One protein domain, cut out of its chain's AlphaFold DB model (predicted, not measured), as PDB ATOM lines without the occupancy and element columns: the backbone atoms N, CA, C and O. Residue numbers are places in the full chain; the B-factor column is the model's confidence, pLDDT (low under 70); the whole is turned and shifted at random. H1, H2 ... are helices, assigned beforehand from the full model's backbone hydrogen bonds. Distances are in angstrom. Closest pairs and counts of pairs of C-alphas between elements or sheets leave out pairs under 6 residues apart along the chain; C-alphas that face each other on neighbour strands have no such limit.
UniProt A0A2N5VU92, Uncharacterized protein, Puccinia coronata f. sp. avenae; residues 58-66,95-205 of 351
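What this domain is: This is residues 58 to 66 and 95 to 205 of the 351 residues of an uncharacterized protein of Puccinia coronata f. sp. avenae (UniProt A0A2N5VU92). The domain is a flat slab of two layers of nearly aligned helices: H2, H4 and H6 lie side by side in one row, and H3 and H5, running the opposite way, make the other. H1 is set crosswise on H2 and H3 at one edge, while H7 follows H6 and packs on H5. The 120 printed residues include seven named helices, H1 to H7 in chain order, and no named strand; the class is all helix. H2, H3, H4 and H5 form an up-and-down bundle, each running against the one before it. The whole is compact, with a radius of gyration of the C-alphas of 14.2 A, and spans 42 by 37 by 19 A.

How they stand to each other: H1, residues 58 to 66, touches H2, residues 98 to 110, about perpendicular at 85 degrees; their closest C-alphas, of Ala 62 and Ala 103, are 5.4 A apart. H1 also touches H3, residues 117 to 133, with residues 126 to 130 of H3 alone; the closest C-alphas are those of Phe 58 and Asp 126, 5.6 A, and the 72 degrees are only just about perpendicular. H2 and H3 are close but not clearly touching, with C-alphas of Phe 107 and Leu 123 closest at 7.3 A. H4, residues 139 to 154, touches H2 with residues 141 to 148 alone, the same way at a shallow tilt of 6 degrees; C-alphas of Glu 100 and Leu 141 are closest, 7.3 A. H3 and H4 are near each other. The hub is H5, residues 159 to 175, which touches H3 the same way at a shallow tilt of 2 degrees, closest at the C-alphas of Met 128 and Ala 168, 5.9 A. H5 and H6, residues 180 to 187, form a helical hairpin, closest at the C-alphas of Leu 173 and Thr 183, 5.8 A. H4 touches H6 with residues 139 to 146 alone, closest at the C-alphas of Leu 139 and Glu 182, 6.2 A. H7, residues 190 to 204, touches H5 opposite ways at a shallow tilt of 31 degrees, with C-alphas of Ala 162 and Ile 197 closest at 6.4 A; H6 and H7 meet only through their link. Every O i to N i+4 pair is within hydrogen-bond range in H2, H3, H4, H5, H6 and H7, and 4 of 5 are in H1.

Where its parts are: H1 begins at C-alpha 58, (112.790, 151.994, 186.033), and is 12.8 A long from first to last C-alpha. H2 is 18.3 A, H3 24.9 A, H4 22.2 A and H5 24.3 A. H5 begins at C-alpha 159, (109.408, 158.783, 164.524). H6 is 9.9 A and H7 20.2 A, ending at C-alpha 204, (106.920, 161.414, 156.851).

The domain as a whole: The C-alphas farthest apart are those of Gly 95 and Tyr 205, 43.3 A. Residues 67 to 94 are not printed, and C-alphas 66 and 95 are 20.2 A apart across the cut. Of the links that are printed whole, H2 to H3 is short and the others are tight. The mean pLDDT of the printed part is 78.3; residues 95, 112 to 118, 156, 159 and 189 are under 70.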
ATOM      1  N   PHE A  58     111.759 152.638 186.844       74.44
ATOM      2  CA  PHE A  58     112.790 151.994 186.033       74.44
ATOM      3  C   PHE A  58     113.879 151.321 186.876       74.44
ATOM      4  O   PHE A  58     114.184 150.147 186.679       74.44
ATOM      5  N   ALA A  59     114.461 152.044 187.839       70.44
ATOM      6  CA  ALA A  59     115.475 151.470 188.717       70.44
ATOM      7  C   ALA A  59     114.879 150.381 189.613       70.44
ATOM      8  O   ALA A  59     115.525 149.361 189.830       70.44
ATOM      9  N   ARG A  60     113.651 150.578 190.114       77.88
ATOM     10  CA  ARG A  60     112.943 149.578 190.921       77.88
ATOM     11  C   ARG A  60     112.665 148.303 190.118       77.88
ATOM     12  O   ARG A  60     113.015 147.231 190.579       77.88
ATOM     13  N   ASN A  61     112.128 148.422 188.910       80.38
ATOM     14  CA  ASN A  61     111.814 147.337 187.985       80.38
ATOM     15  C   ASN A  61     113.089 146.603 187.561       80.38
ATOM     16  O   ASN A  61     113.100 145.376 187.505       80.38
ATOM     17  N   ALA A  62     114.184 147.336 187.323       79.38
ATOM     18  CA  ALA A  62     115.489 146.737 187.083       79.38
ATOM     19  C   ALA A  62     115.952 145.921 188.298       79.38
ATOM     20  O   ALA A  62     116.414 144.803 188.128       79.38
ATOM     21  N   GLU A  63     115.801 146.424 189.525       80.75
ATOM     22  CA  GLU A  63     116.138 145.670 190.740       80.75
ATOM     23  C   GLU A  63     115.215 144.457 190.962       80.75
ATOM     24  O   GLU A  63     115.696 143.362 191.255       80.75
ATOM     25  N   GLU A  64     113.907 144.614 190.763       81.62
ATOM     26  CA  GLU A  64     112.900 143.553 190.879       81.62
ATOM     27  C   GLU A  64     113.124 142.430 189.860       81.62
ATOM     28  O   GLU A  64     113.004 141.258 190.215       81.62
ATOM     29  N   PHE A  65     113.544 142.755 188.634       78.44
ATOM     30  CA  PHE A  65     113.925 141.772 187.614       78.44
ATOM     31  C   PHE A  65     115.007 140.800 188.120       78.44
ATOM     32  O   PHE A  65     114.956 139.600 187.840       78.44
ATOM     33  N   TYR A  66     115.948 141.292 188.934       70.19
ATOM     34  CA  TYR A  66     116.991 140.466 189.550       70.19
ATOM     35  C   TYR A  66     116.582 139.822 190.881       70.19
ATOM     36  O   TYR A  66     117.202 138.837 191.275       70.19
ATOM     37  N   GLY A  95     134.200 150.131 186.421       65.88
ATOM     38  CA  GLY A  95     133.857 151.390 187.101       65.88
ATOM     39  C   GLY A  95     132.361 151.659 187.296       65.88
ATOM     40  O   GLY A  95     132.019 152.658 187.914       65.88
ATOM     41  N   LEU A  96     131.472 150.786 186.807       77.88
ATOM     42  CA  LEU A  96     130.026 150.913 187.037       77.88
ATOM     43  C   LEU A  96     129.598 150.342 188.387       77.88
ATOM     44  O   LEU A  96     130.074 149.273 188.791       77.88
ATOM     45  N   SER A  97     128.626 150.996 189.023       83.75
ATOM     46  CA  SER A  97     127.944 150.435 190.190       83.75
ATOM     47  C   SER A  97     127.100 149.209 189.808       83.75
ATOM     48  O   SER A  97     126.759 148.999 188.643       83.75
ATOM     49  N   ILE A  98     126.743 148.378 190.792       81.56
ATOM     50  CA  ILE A  98     125.878 147.205 190.564       81.56
ATOM     51  C   ILE A  98     124.530 147.637 189.972       81.56
ATOM     52  O   ILE A  98     124.076 147.044 189.001       81.56
ATOM     53  N   GLN A  99     123.945 148.713 190.500       81.12
ATOM     54  CA  GLN A  99     122.678 149.260 190.021       81.12
ATOM     55  C   GLN A  99     122.767 149.736 188.560       81.12
ATOM     56  O   GLN A  99     121.831 149.559 187.790       81.12
ATOM     57  N   GLU A 100     123.897 150.320 188.151       83.62
ATOM     58  CA  GLU A 100     124.115 150.764 186.765       83.62
ATOM     59  C   GLU A 100     124.203 149.604 185.786       83.62
ATOM     60  O   GLU A 100     123.646 149.678 184.693       83.62
ATOM     61  N   LYS A 101     124.881 148.529 186.193       83.38
ATOM     62  CA  LYS A 101     124.958 147.300 185.404       83.38
ATOM     63  C   LYS A 101     123.576 146.672 185.261       83.38
ATOM     64  O   LYS A 101     123.161 146.400 184.146       83.38
ATOM     65  N   ARG A 102     122.832 146.549 186.366       84.06
ATOM     66  CA  ARG A 102     121.460 146.016 186.368       84.06
ATOM     67  C   ARG A 102     120.519 146.825 185.482       84.06
ATOM     68  O   ARG A 102     119.760 146.238 184.728       84.06
ATOM     69  N   ALA A 103     120.589 148.154 185.534       84.38
ATOM     70  CA  ALA A 103     119.772 149.032 184.698       84.38
ATOM     71  C   ALA A 103     120.070 148.862 183.194       84.38
ATOM     72  O   ALA A 103     119.145 148.787 182.386       84.38
ATOM     73  N   LEU A 104     121.352 148.786 182.821       84.19
ATOM     74  CA  LEU A 104     121.774 148.540 181.437       84.19
ATOM     75  C   LEU A 104     121.370 147.147 180.950       84.19
ATOM     76  O   LEU A 104     120.847 147.015 179.847       84.19
ATOM     77  N   ASP A 105     121.596 146.123 181.767       83.75
ATOM     78  CA  ASP A 105     121.264 144.742 181.431       83.75
ATOM     79  C   ASP A 105     119.741 144.547 181.329       83.75
ATOM     80  O   ASP A 105     119.271 143.888 180.403       83.75
ATOM     81  N   TYR A 106     118.959 145.167 182.222       84.94
ATOM     82  CA  TYR A 106     117.495 145.193 182.158       84.94
ATOM     83  C   TYR A 106     117.011 145.792 180.834       84.94
ATOM     84  O   TYR A 106     116.220 145.169 180.122       84.94
ATOM     85  N   PHE A 107     117.548 146.958 180.454       85.88
ATOM     86  CA  PHE A 107     117.228 147.594 179.178       85.88
ATOM     87  C   PHE A 107     117.595 146.701 177.987       85.88
ATOM     88  O   PHE A 107     116.752 146.439 177.132       85.88
ATOM     89  N   GLY A 108     118.831 146.192 177.954       82.19
ATOM     90  CA  GLY A 108     119.330 145.352 176.863       82.19
ATOM     91  C   GLY A 108     118.624 143.998 176.750       82.19
ATOM     92  O   GLY A 108     118.589 143.427 175.665       82.19
ATOM     93  N   THR A 109     118.037 143.494 177.838       81.81
ATOM     94  CA  THR A 109     117.261 142.246 177.829       81.81
ATOM     95  C   THR A 109     115.853 142.465 177.286       81.81
ATOM     96  O   THR A 109     115.373 141.657 176.498       81.81
ATOM     97  N   LEU A 110     115.186 143.555 177.673       79.69
ATOM     98  CA  LEU A 110     113.811 143.816 177.242       79.69
ATOM     99  C   LEU A 110     113.719 144.425 175.842       79.69
ATOM    100  O   LEU A 110     112.737 144.192 175.141       79.69
ATOM    101  N   GLN A 111     114.722 145.196 175.420       78.44
ATOM    102  CA  GLN A 111     114.703 145.906 174.142       78.44
ATOM    103  C   GLN A 111     114.502 144.975 172.920       78.44
ATOM    104  O   GLN A 111     113.650 145.303 172.093       78.44
ATOM    105  N   PRO A 112     115.175 143.811 172.795       68.31
ATOM    106  CA  PRO A 112     114.949 142.870 171.689       68.31
ATOM    107  C   PRO A 112     113.554 142.225 171.676       68.31
ATOM    108  O   PRO A 112     113.029 141.911 170.608       68.31
ATOM    109  N   ASP A 113     112.950 142.034 172.852       61.44
ATOM    110  CA  ASP A 113     111.657 141.359 173.014       61.44
ATOM    111  C   ASP A 113     110.456 142.311 172.884       61.44
ATOM    112  O   ASP A 113     109.306 141.864 172.799       61.44
ATOM    113  N   CYS A 114     110.700 143.624 172.803       63.12
ATOM    114  CA  CYS A 114     109.679 144.642 172.569       63.12
ATOM    115  C   CYS A 114     109.146 144.583 171.126       63.12
ATOM    116  O   CYS A 114     109.443 145.434 170.292       63.12
ATOM    117  N   LYS A 115     108.318 143.577 170.823       56.78
ATOM    118  CA  LYS A 115     107.642 143.437 169.519       56.78
ATOM    119  C   LYS A 115     106.501 144.439 169.327       56.78
ATOM    120  O   LYS A 115     106.126 144.732 168.195       56.78
ATOM    121  N   ALA A 116     105.944 144.962 170.420       62.34
ATOM    122  CA  ALA A 116     104.931 146.008 170.387       62.34
ATOM    123  C   ALA A 116     105.596 147.391 170.458       62.34
ATOM    124  O   ALA A 116     106.318 147.704 171.405       62.34
ATOM    125  N   VAL A 117     105.291 148.236 169.473       60.81
ATOM    126  CA  VAL A 117     105.824 149.601 169.319       60.81
ATOM    127  C   VAL A 117     105.645 150.451 170.593       60.81
ATOM    128  O   VAL A 117     106.515 151.243 170.945       60.81
ATOM    129  N   ASN A 118     104.557 150.255 171.346       67.69
ATOM    130  CA  ASN A 118     104.311 150.994 172.589       67.69
ATOM    131  C   ASN A 118     105.227 150.572 173.752       67.69
ATOM    132  O   ASN A 118     105.584 151.414 174.572       67.69
ATOM    133  N   THR A 119     105.666 149.312 173.809       72.94
ATOM    134  CA  THR A 119     106.521 148.811 174.898       72.94
ATOM    135  C   THR A 119     107.930 149.389 174.812       72.94
ATOM    136  O   THR A 119     108.459 149.858 175.817       72.94
ATOM    137  N   LEU A 120     108.508 149.450 173.605       77.56
ATOM    138  CA  LEU A 120     109.830 150.053 173.403       77.56
ATOM    139  C   LEU A 120     109.821 151.552 173.732       77.56
ATOM    140  O   LEU A 120     110.760 152.058 174.341       77.56
ATOM    141  N   ARG A 121     108.745 152.266 173.375       75.81
ATOM    142  CA  ARG A 121     108.591 153.698 173.685       75.81
ATOM    143  C   ARG A 121     108.587 153.965 175.185       75.81
ATOM    144  O   ARG A 121     109.269 154.888 175.623       75.81
ATOM    145  N   MET A 122     107.841 153.178 175.959       77.44
ATOM    146  CA  MET A 122     107.818 153.309 177.420       77.44
ATOM    147  C   MET A 122     109.188 152.989 178.016       77.44
ATOM    148  O   MET A 122     109.736 153.814 178.739       77.44
ATOM    149  N   LEU A 123     109.803 151.873 177.606       80.75
ATOM    150  CA  LEU A 123     111.134 151.479 178.072       80.75
ATOM    151  C   LEU A 123     112.196 152.556 177.786       80.75
ATOM    152  O   LEU A 123     113.043 152.839 178.634       80.75
ATOM    153  N   LEU A 124     112.146 153.181 176.605       81.44
ATOM    154  CA  LEU A 124     113.021 154.298 176.253       81.44
ATOM    155  C   LEU A 124     112.786 155.508 177.148       81.44
ATOM    156  O   LEU A 124     113.751 156.069 177.657       81.44
ATOM    157  N   ARG A 125     111.531 155.915 177.357       79.56
ATOM    158  CA  ARG A 125     111.216 157.043 178.243       79.56
ATOM    159  C   ARG A 125     111.760 156.783 179.645       79.56
ATOM    160  O   ARG A 125     112.545 157.591 180.133       79.56
ATOM    161  N   ASP A 126     111.457 155.630 180.223       79.00
ATOM    162  CA  ASP A 126     111.871 155.237 181.570       79.00
ATOM    163  C   ASP A 126     113.397 155.240 181.746       79.00
ATOM    164  O   ASP A 126     113.932 155.810 182.702       79.00
ATOM    165  N   ALA A 127     114.118 154.668 180.779       82.44
ATOM    166  CA  ALA A 127     115.576 154.670 180.761       82.44
ATOM    167  C   ALA A 127     116.158 156.092 180.715       82.44
ATOM    168  O   ALA A 127     117.142 156.404 181.395       82.44
ATOM    169  N   MET A 128     115.556 156.977 179.920       80.69
ATOM    170  CA  MET A 128     116.020 158.355 179.786       80.69
ATOM    171  C   MET A 128     115.730 159.178 181.042       80.69
ATOM    172  O   MET A 128     116.569 159.981 181.453       80.69
ATOM    173  N   VAL A 129     114.598 158.933 181.704       77.50
ATOM    174  CA  VAL A 129     114.271 159.524 183.008       77.50
ATOM    175  C   VAL A 129     115.273 159.085 184.060       77.50
ATOM    176  O   VAL A 129     115.848 159.932 184.745       77.50
ATOM    177  N   TYR A 130     115.559 157.785 184.131       80.25
ATOM    178  CA  TYR A 130     116.581 157.250 185.021       80.25
ATOM    179  C   TYR A 130     117.916 157.982 184.838       80.25
ATOM    180  O   TYR A 130     118.491 158.480 185.811       80.25
ATOM    181  N   LEU A 131     118.384 158.131 183.594       80.50
ATOM    182  CA  LEU A 131     119.627 158.845 183.291       80.50
ATOM    183  C   LEU A 131     119.571 160.333 183.637       80.50
ATOM    184  O   LEU A 131     120.551 160.870 184.160       80.50
ATOM    185  N   ALA A 132     118.450 161.003 183.373       77.31
ATOM    186  CA  ALA A 132     118.254 162.415 183.686       77.31
ATOM    187  C   ALA A 132     118.233 162.675 185.203       77.31
ATOM    188  O   ALA A 132     118.791 163.679 185.643       77.31
ATOM    189  N   LEU A 133     117.726 161.742 186.013       76.75
ATOM    190  CA  LEU A 133     117.628 161.891 187.470       76.75
ATOM    191  C   LEU A 133     118.912 161.554 188.240       76.75
ATOM    192  O   LEU A 133     119.078 162.021 189.363       76.75
ATOM    193  N   LYS A 134     119.857 160.787 187.674       77.50
ATOM    194  CA  LYS A 134     121.090 160.442 188.415       77.50
ATOM    195  C   LYS A 134     121.922 161.675 188.772       77.50
ATOM    196  O   LYS A 134     122.372 162.372 187.874       77.50
ATOM    197  N   GLU A 135     122.263 161.901 190.034       74.38
ATOM    198  CA  GLU A 135     123.144 163.030 190.395       74.38
ATOM    199  C   GLU A 135     124.499 162.988 189.669       74.38
ATOM    200  O   GLU A 135     125.034 164.019 189.250       74.38
ATOM    201  N   TYR A 136     125.014 161.776 189.463       74.81
ATOM    202  CA  TYR A 136     126.242 161.509 188.733       74.81
ATOM    203  C   TYR A 136     126.017 160.446 187.657       74.81
ATOM    204  O   TYR A 136     125.387 159.413 187.893       74.81
ATOM    205  N   THR A 137     126.559 160.693 186.468       76.50
ATOM    206  CA  THR A 137     126.577 159.737 185.360       76.50
ATOM    207  C   THR A 137     128.028 159.548 184.946       76.50
ATOM    208  O   THR A 137     128.664 160.493 184.489       76.50
ATOM    209  N   SER A 138     128.571 158.346 185.149       80.81
ATOM    210  CA  SER A 138     129.966 158.067 184.800       80.81
ATOM    211  C   SER A 138     130.172 158.087 183.281       80.81
ATOM    212  O   SER A 138     129.278 157.726 182.511       80.81
ATOM    213  N   LEU A 139     131.382 158.442 182.832       81.69
ATOM    214  CA  LEU A 139     131.750 158.390 181.408       81.69
ATOM    215  C   LEU A 139     131.579 156.979 180.823       81.69
ATOM    216  O   LEU A 139     131.179 156.826 179.672       81.69
ATOM    217  N   ALA A 140     131.857 155.942 181.619       83.38
ATOM    218  CA  ALA A 140     131.647 154.552 181.222       83.38
ATOM    219  C   ALA A 140     130.159 154.255 180.973       83.38
ATOM    220  O   ALA A 140     129.821 153.665 179.949       83.38
ATOM    221  N   LEU A 141     129.274 154.718 181.862       83.69
ATOM    222  CA  LEU A 141     127.828 154.553 181.711       83.69
ATOM    223  C   LEU A 141     127.313 155.289 180.471       83.69
ATOM    224  O   LEU A 141     126.588 154.698 179.677       83.69
ATOM    225  N   LEU A 142     127.732 156.544 180.265       83.44
ATOM    226  CA  LEU A 142     127.355 157.326 179.081       83.44
ATOM    227  C   LEU A 142     127.779 156.643 177.779       83.44
ATOM    228  O   LEU A 142     127.009 156.625 176.824       83.44
ATOM    229  N   ARG A 143     128.975 156.043 177.736       85.06
ATOM    230  CA  ARG A 143     129.445 155.306 176.553       85.06
ATOM    231  C   ARG A 143     128.621 154.054 176.266       85.06
ATOM    232  O   ARG A 143     128.366 153.768 175.105       85.06
ATOM    233  N   LEU A 144     128.198 153.320 177.292       85.62
ATOM    234  CA  LEU A 144     127.371 152.128 177.094       85.62
ATOM    235  C   LEU A 144     125.954 152.490 176.651       85.62
ATOM    236  O   LEU A 144     125.434 151.883 175.717       85.62
ATOM    237  N   TRP A 145     125.356 153.520 177.252       83.44
ATOM    238  CA  TRP A 145     124.066 154.039 176.793       83.44
ATOM    239  C   TRP A 145     124.142 154.597 175.380       83.44
ATOM    240  O   TRP A 145     123.237 154.344 174.593       83.44
ATOM    241  N   LYS A 146     125.241 155.270 175.023       82.31
ATOM    242  CA  LYS A 146     125.522 155.648 173.637       82.31
ATOM    243  C   LYS A 146     125.421 154.438 172.707       82.31
ATOM    244  O   LYS A 146     124.654 154.497 171.756       82.31
ATOM    245  N   THR A 147     126.130 153.345 172.996       82.50
ATOM    246  CA  THR A 147     126.103 152.140 172.150       82.50
ATOM    247  C   THR A 147     124.688 151.573 171.992       82.50
ATOM    248  O   THR A 147     124.303 151.187 170.891       82.50
ATOM    249  N   GLN A 148     123.890 151.562 173.065       82.50
ATOM    250  CA  GLN A 148     122.500 151.089 173.022       82.50
ATOM    251  C   GLN A 148     121.604 151.997 172.166       82.50
ATOM    252  O   GLN A 148     120.856 151.516 171.315       82.50
ATOM    253  N   LEU A 149     121.710 153.317 172.346       79.94
ATOM    254  CA  LEU A 149     120.959 154.293 171.556       79.94
ATOM    255  C   LEU A 149     121.367 154.253 170.076       79.94
ATOM    256  O   LEU A 149     120.496 154.255 169.208       79.94
ATOM    257  N   ASP A 150     122.666 154.140 169.784       78.81
ATOM    258  CA  ASP A 150     123.190 153.982 168.424       78.81
ATOM    259  C   ASP A 150     122.597 152.733 167.756       78.81
ATOM    260  O   ASP A 150     122.148 152.798 166.611       78.81
ATOM    261  N   HIS A 151     122.524 151.609 168.475       80.19
ATOM    262  CA  HIS A 151     121.946 150.370 167.957       80.19
ATOM    263  C   HIS A 151     120.471 150.536 167.555       80.19
ATOM    264  O   HIS A 151     120.087 150.158 166.447       80.19
ATOM    265  N   ILE A 152     119.657 151.168 168.405       78.56
ATOM    266  CA  ILE A 152     118.246 151.460 168.100       78.56
ATOM    267  C   ILE A 152     118.134 152.355 166.864       78.56
ATOM    268  O   ILE A 152     117.369 152.062 165.947       78.56
ATOM    269  N   MET A 153     118.948 153.409 166.798       74.81
ATOM    270  CA  MET A 153     118.970 154.333 165.664       74.81
ATOM    271  C   MET A 153     119.419 153.664 164.353       74.81
ATOM    272  O   MET A 153     118.994 154.061 163.261       74.81
ATOM    273  N   HIS A 154     120.294 152.660 164.415       76.00
ATOM    274  CA  HIS A 154     120.714 151.891 163.243       76.00
ATOM    275  C   HIS A 154     119.632 150.935 162.737       76.00
ATOM    276  O   HIS A 154     119.522 150.764 161.524       76.00
ATOM    277  N   ASN A 155     118.789 150.408 163.625       73.50
ATOM    278  CA  ASN A 155     117.718 149.472 163.274       73.50
ATOM    279  C   ASN A 155     116.445 150.143 162.718       73.50
ATOM    280  O   ASN A 155     115.482 149.446 162.414       73.50
ATOM    281  N   GLY A 156     116.446 151.469 162.542       68.06
ATOM    282  CA  GLY A 156     115.330 152.206 161.943       68.06
ATOM    283  C   GLY A 156     114.201 152.471 162.943       68.06
ATOM    284  O   GLY A 156     113.159 151.825 162.854       68.06
ATOM    285  N   PRO A 157     114.388 153.414 163.885       72.62
ATOM    286  CA  PRO A 157     113.379 153.722 164.892       72.62
ATOM    287  C   PRO A 157     112.120 154.319 164.257       72.62
ATOM    288  O   PRO A 157     112.185 154.986 163.217       72.62
ATOM    289  N   THR A 158     110.975 154.158 164.919       71.44
ATOM    290  CA  THR A 158     109.790 154.959 164.590       71.44
ATOM    291  C   THR A 158     110.053 156.441 164.887       71.44
ATOM    292  O   THR A 158     110.922 156.796 165.685       71.44
ATOM    293  N   GLY A 159     109.275 157.342 164.282       69.88
ATOM    294  CA  GLY A 159     109.408 158.783 164.524       69.88
ATOM    295  C   GLY A 159     109.341 159.206 165.981       69.88
ATOM    296  O   GLY A 159     110.042 160.118 166.421       69.88
ATOM    297  N   GLU A 160     108.493 158.528 166.747       73.88
ATOM    298  CA  GLU A 160     108.328 158.802 168.167       73.88
ATOM    299  C   GLU A 160     109.538 158.336 168.984       73.88
ATOM    300  O   GLU A 160     110.011 159.083 169.837       73.88
ATOM    301  N   GLU A 161     110.101 157.164 168.681       76.69
ATOM    302  CA  GLU A 161     111.338 156.673 169.306       76.69
ATOM    303  C   GLU A 161     112.510 157.614 169.025       76.69
ATOM    304  O   GLU A 161     113.194 158.049 169.950       76.69
ATOM    305  N   ALA A 162     112.685 158.010 167.764       76.50
ATOM    306  CA  ALA A 162     113.668 159.006 167.354       76.50
ATOM    307  C   ALA A 162     113.533 160.320 168.142       76.50
ATOM    308  O   ALA A 162     114.524 160.906 168.578       76.50
ATOM    309  N   THR A 163     112.298 160.766 168.361       77.75
ATOM    310  CA  THR A 163     112.000 161.984 169.123       77.75
ATOM    311  C   THR A 163     112.367 161.836 170.595       77.75
ATOM    312  O   THR A 163     113.012 162.724 171.150       77.75
ATOM    313  N   ILE A 164     111.996 160.715 171.223       80.62
ATOM    314  CA  ILE A 164     112.349 160.414 172.617       80.62
ATOM    315  C   ILE A 164     113.872 160.442 172.781       80.62
ATOM    316  O   ILE A 164     114.380 161.107 173.683       80.62
ATOM    317  N   ILE A 165     114.597 159.788 171.869       80.38
ATOM    318  CA  ILE A 165     116.062 159.746 171.874       80.38
ATOM    319  C   ILE A 165     116.644 161.156 171.717       80.38
ATOM    320  O   ILE A 165     117.499 161.552 172.508       80.38
ATOM    321  N   ALA A 166     116.163 161.945 170.753       81.69
ATOM    322  CA  ALA A 166     116.661 163.299 170.515       81.69
ATOM    323  C   ALA A 166     116.478 164.209 171.742       81.69
ATOM    324  O   ALA A 166     117.437 164.831 172.204       81.69
ATOM    325  N   TYR A 167     115.276 164.251 172.320       80.62
ATOM    326  CA  TYR A 167     114.998 165.056 173.512       80.62
ATOM    327  C   TYR A 167     115.782 164.601 174.741       80.62
ATOM    328  O   TYR A 167     116.228 165.435 175.536       80.62
ATOM    329  N   ALA A 168     115.969 163.294 174.903       79.88
ATOM    330  CA  ALA A 168     116.767 162.765 175.992       79.88
ATOM    331  C   ALA A 168     118.240 163.149 175.852       79.88
ATOM    332  O   ALA A 168     118.835 163.632 176.813       79.88
ATOM    333  N   LEU A 169     118.808 163.029 174.652       82.31
ATOM    334  CA  LEU A 169     120.178 163.450 174.371       82.31
ATOM    335  C   LEU A 169     120.375 164.949 174.638       82.31
ATOM    336  O   LEU A 169     121.321 165.321 175.331       82.31
ATOM    337  N   TYR A 170     119.453 165.806 174.188       85.81
ATOM    338  CA  TYR A 170     119.490 167.235 174.518       85.81
ATOM    339  C   TYR A 170     119.384 167.493 176.026       85.81
ATOM    340  O   TYR A 170     120.100 168.331 176.568       85.81
ATOM    341  N   THR A 171     118.540 166.748 176.737       84.31
ATOM    342  CA  THR A 171     118.405 166.877 178.195       84.31
ATOM    343  C   THR A 171     119.685 166.447 178.924       84.31
ATOM    344  O   THR A 171     120.135 167.123 179.850       84.31
ATOM    345  N   LEU A 172     120.335 165.370 178.476       82.25
ATOM    346  CA  LEU A 172     121.621 164.926 179.017       82.25
ATOM    347  C   LEU A 172     122.751 165.919 178.719       82.25
ATOM    348  O   LEU A 172     123.615 166.115 179.577       82.25
ATOM    349  N   LEU A 173     122.731 166.574 177.554       85.88
ATOM    350  CA  LEU A 173     123.657 167.660 177.227       85.88
ATOM    351  C   LEU A 173     123.478 168.853 178.169       85.88
ATOM    352  O   LEU A 173     124.463 169.343 178.711       85.88
ATOM    353  N   LEU A 174     122.237 169.284 178.429       84.88
ATOM    354  CA  LEU A 174     121.950 170.377 179.371       84.88
ATOM    355  C   LEU A 174     122.475 170.063 180.770       84.88
ATOM    356  O   LEU A 174     123.183 170.870 181.380       84.88
ATOM    357  N   LYS A 175     122.178 168.857 181.255       81.56
ATOM    358  CA  LYS A 175     122.604 168.372 182.570       81.56
ATOM    359  C   LYS A 175     124.123 168.310 182.728       81.56
ATOM    360  O   LYS A 175     124.638 168.542 183.824       81.56
ATOM    361  N   ASN A 176     124.839 167.977 181.657       81.50
ATOM    362  CA  ASN A 176     126.298 167.888 181.655       81.50
ATOM    363  C   ASN A 176     126.979 169.142 181.086       81.50
ATOM    364  O   ASN A 176     128.197 169.144 180.929       81.50
ATOM    365  N   HIS A 177     126.231 170.219 180.823       83.12
ATOM    366  CA  HIS A 177     126.771 171.458 180.273       83.12
ATOM    367  C   HIS A 177     127.958 171.975 181.102       83.12
ATOM    368  O   HIS A 177     127.892 172.070 182.331       83.12
ATOM    369  N   GLY A 178     129.054 172.305 180.415       81.06
ATOM    370  CA  GLY A 178     130.319 172.713 181.031       81.06
ATOM    371  C   GLY A 178     131.264 171.563 181.402       81.06
ATOM    372  O   GLY A 178     132.376 171.838 181.847       81.06
ATOM    373  N   LYS A 179     130.871 170.298 181.199       85.44
ATOM    374  CA  LYS A 179     131.739 169.126 181.376       85.44
ATOM    375  C   LYS A 179     132.163 168.553 180.021       85.44
ATOM    376  O   LYS A 179     131.435 167.768 179.419       85.44
ATOM    377  N   ALA A 180     133.331 168.980 179.544       84.94
ATOM    378  CA  ALA A 180     133.783 168.743 178.171       84.94
ATOM    379  C   ALA A 180     133.820 167.256 177.766       84.94
ATOM    380  O   ALA A 180     133.463 166.931 176.634       84.94
ATOM    381  N   ASP A 181     134.210 166.361 178.677       84.75
ATOM    382  CA  ASP A 181     134.317 164.928 178.385       84.75
ATOM    383  C   ASP A 181     132.935 164.279 178.206       84.75
ATOM    384  O   ASP A 181     132.697 163.566 177.227       84.75
ATOM    385  N   GLU A 182     131.996 164.545 179.119       85.31
ATOM    386  CA  GLU A 182     130.619 164.058 179.041       85.31
ATOM    387  C   GLU A 182     129.881 164.646 177.835       85.31
ATOM    388  O   GLU A 182     129.241 163.901 177.085       85.31
ATOM    389  N   THR A 183     129.978 165.964 177.622       83.38
ATOM    390  CA  THR A 183     129.336 166.618 176.474       83.38
ATOM    391  C   THR A 183     129.946 166.140 175.167       83.38
ATOM    392  O   THR A 183     129.198 165.867 174.244       83.38
ATOM    393  N   GLY A 184     131.262 165.917 175.097       83.62
ATOM    394  CA  GLY A 184     131.921 165.394 173.898       83.62
ATOM    395  C   GLY A 184     131.444 163.992 173.497       83.62
ATOM    396  O   GLY A 184     131.272 163.709 172.310       83.62
ATOM    397  N   ILE A 185     131.163 163.112 174.469       82.88
ATOM    398  CA  ILE A 185     130.570 161.792 174.186       82.88
ATOM    399  C   ILE A 185     129.170 161.956 173.594       82.88
ATOM    400  O   ILE A 185     128.867 161.321 172.583       82.88
ATOM    401  N   LEU A 186     128.337 162.808 174.191       80.00
ATOM    402  CA  LEU A 186     126.966 163.047 173.741       80.00
ATOM    403  C   LEU A 186     126.933 163.757 172.373       80.00
ATOM    404  O   LEU A 186     126.259 163.294 171.458       80.00
ATOM    405  N   ASP A 187     127.736 164.801 172.179       78.19
ATOM    406  CA  ASP A 187     127.829 165.576 170.936       78.19
ATOM    407  C   ASP A 187     128.344 164.750 169.753       78.19
ATOM    408  O   ASP A 187     128.034 165.058 168.608       78.19
ATOM    409  N   SER A 188     129.080 163.660 169.991       78.69
ATOM    410  CA  SER A 188     129.478 162.744 168.912       78.69
ATOM    411  C   SER A 188     128.310 161.934 168.320       78.69
ATOM    412  O   SER A 188     128.457 161.348 167.250       78.69
ATOM    413  N   ILE A 189     127.171 161.878 169.018       69.69
ATOM    414  CA  ILE A 189     125.983 161.079 168.674       69.69
ATOM    415  C   ILE A 189     124.963 161.958 167.952       69.69
ATOM    416  O   ILE A 189     124.424 161.585 166.910       69.69
ATOM    417  N   LEU A 190     124.692 163.144 168.508       71.38
ATOM    418  CA  LEU A 190     123.564 163.966 168.079       71.38
ATOM    419  C   LEU A 190     123.590 164.349 166.591       71.38
ATOM    420  O   LEU A 190     122.551 164.188 165.962       71.38
ATOM    421  N   PRO A 191     124.686 164.841 165.982       72.38
ATOM    422  CA  PRO A 191     124.617 165.432 164.647       72.38
ATOM    423  C   PRO A 191     124.145 164.460 163.563       72.38
ATOM    424  O   PRO A 191     123.250 164.799 162.789       72.38
ATOM    425  N   GLU A 192     124.698 163.245 163.522       72.06
ATOM    426  CA  GLU A 192     124.340 162.273 162.484       72.06
ATOM    427  C   GLU A 192     122.932 161.712 162.699       72.06
ATOM    428  O   GLU A 192     122.150 161.603 161.751       72.06
ATOM    429  N   HIS A 193     122.555 161.433 163.948       73.81
ATOM    430  CA  HIS A 193     121.212 160.944 164.250       73.81
ATOM    431  C   HIS A 193     120.155 162.018 164.046       73.81
ATOM    432  O   HIS A 193     119.159 161.753 163.385       73.81
ATOM    433  N   LEU A 194     120.383 163.248 164.509       74.69
ATOM    434  CA  LEU A 194     119.479 164.368 164.255       74.69
ATOM    435  C   LEU A 194     119.296 164.602 162.759       74.69
ATOM    436  O   LEU A 194     118.170 164.832 162.334       74.69
ATOM    437  N   ARG A 195     120.356 164.489 161.949       78.38
ATOM    438  CA  ARG A 195     120.256 164.605 160.489       78.38
ATOM    439  C   ARG A 195     119.354 163.519 159.898       78.38
ATOM    440  O   ARG A 195     118.500 163.822 159.067       78.38
ATOM    441  N   ARG A 196     119.503 162.265 160.342       75.62
ATOM    442  CA  ARG A 196     118.644 161.147 159.911       75.62
ATOM    443  C   ARG A 196     117.193 161.350 160.346       75.62
ATOM    444  O   ARG A 196     116.291 161.157 159.535       75.62
ATOM    445  N   ILE A 197     116.970 161.795 161.581       75.75
ATOM    446  CA  ILE A 197     115.631 162.057 162.122       75.75
ATOM    447  C   ILE A 197     114.968 163.227 161.392       75.75
ATOM    448  O   ILE A 197     113.812 163.118 161.003       75.75
ATOM    449  N   GLN A 198     115.698 164.313 161.134       78.06
ATOM    450  CA  GLN A 198     115.213 165.456 160.354       78.06
ATOM    451  C   GLN A 198     114.829 165.044 158.931       78.06
ATOM    452  O   GLN A 198     113.783 165.455 158.433       78.06
ATOM    453  N   HIS A 199     115.648 164.214 158.282       78.31
ATOM    454  CA  HIS A 199     115.346 163.706 156.946       78.31
ATOM    455  C   HIS A 199     114.086 162.831 156.941       78.31
ATOM    456  O   HIS A 199     113.191 163.049 156.126       78.31
ATOM    457  N   TRP A 200     113.987 161.890 157.885       78.12
ATOM    458  CA  TRP A 200     112.802 161.050 158.064       78.12
ATOM    459  C   TRP A 200     111.546 161.885 158.348       78.12
ATOM    460  O   TRP A 200     110.491 161.640 157.763       78.12
ATOM    461  N   TYR A 201     111.664 162.897 159.210       77.00
ATOM    462  CA  TYR A 201     110.581 163.807 159.569       77.00
ATOM    463  C   TYR A 201     110.058 164.553 158.337       77.00
ATOM    464  O   TYR A 201     108.854 164.562 158.087       77.00
ATOM    465  N   ALA A 202     110.963 165.115 157.528       79.25
ATOM    466  CA  ALA A 202     110.609 165.839 156.311       79.25
ATOM    467  C   ALA A 202     109.886 164.958 155.275       79.25
ATOM    468  O   ALA A 202     109.044 165.456 154.530       79.25
ATOM    469  N   GLN A 203     110.195 163.658 155.230       80.56
ATOM    470  CA  GLN A 203     109.524 162.698 154.346       80.56
ATOM    471  C   GLN A 203     108.168 162.241 154.889       80.56
ATOM    472  O   GLN A 203     107.223 162.072 154.123       80.56
ATOM    473  N   SER A 204     108.085 162.025 156.201       76.31
ATOM    474  CA  SER A 204     106.920 161.414 156.851       76.31
ATOM    475  C   SER A 204     105.798 162.413 157.120       76.31
ATOM    476  O   SER A 204     104.633 162.028 157.174       76.31
ATOM    477  N   TYR A 205     106.134 163.699 157.254       77.56
ATOM    478  CA  TYR A 205     105.181 164.773 157.522       77.56
ATOM    479  C   TYR A 205     105.351 165.928 156.524       77.56
ATOM    480  O   TYR A 205     105.827 167.005 156.894       77.56
TER     481      TYR A 205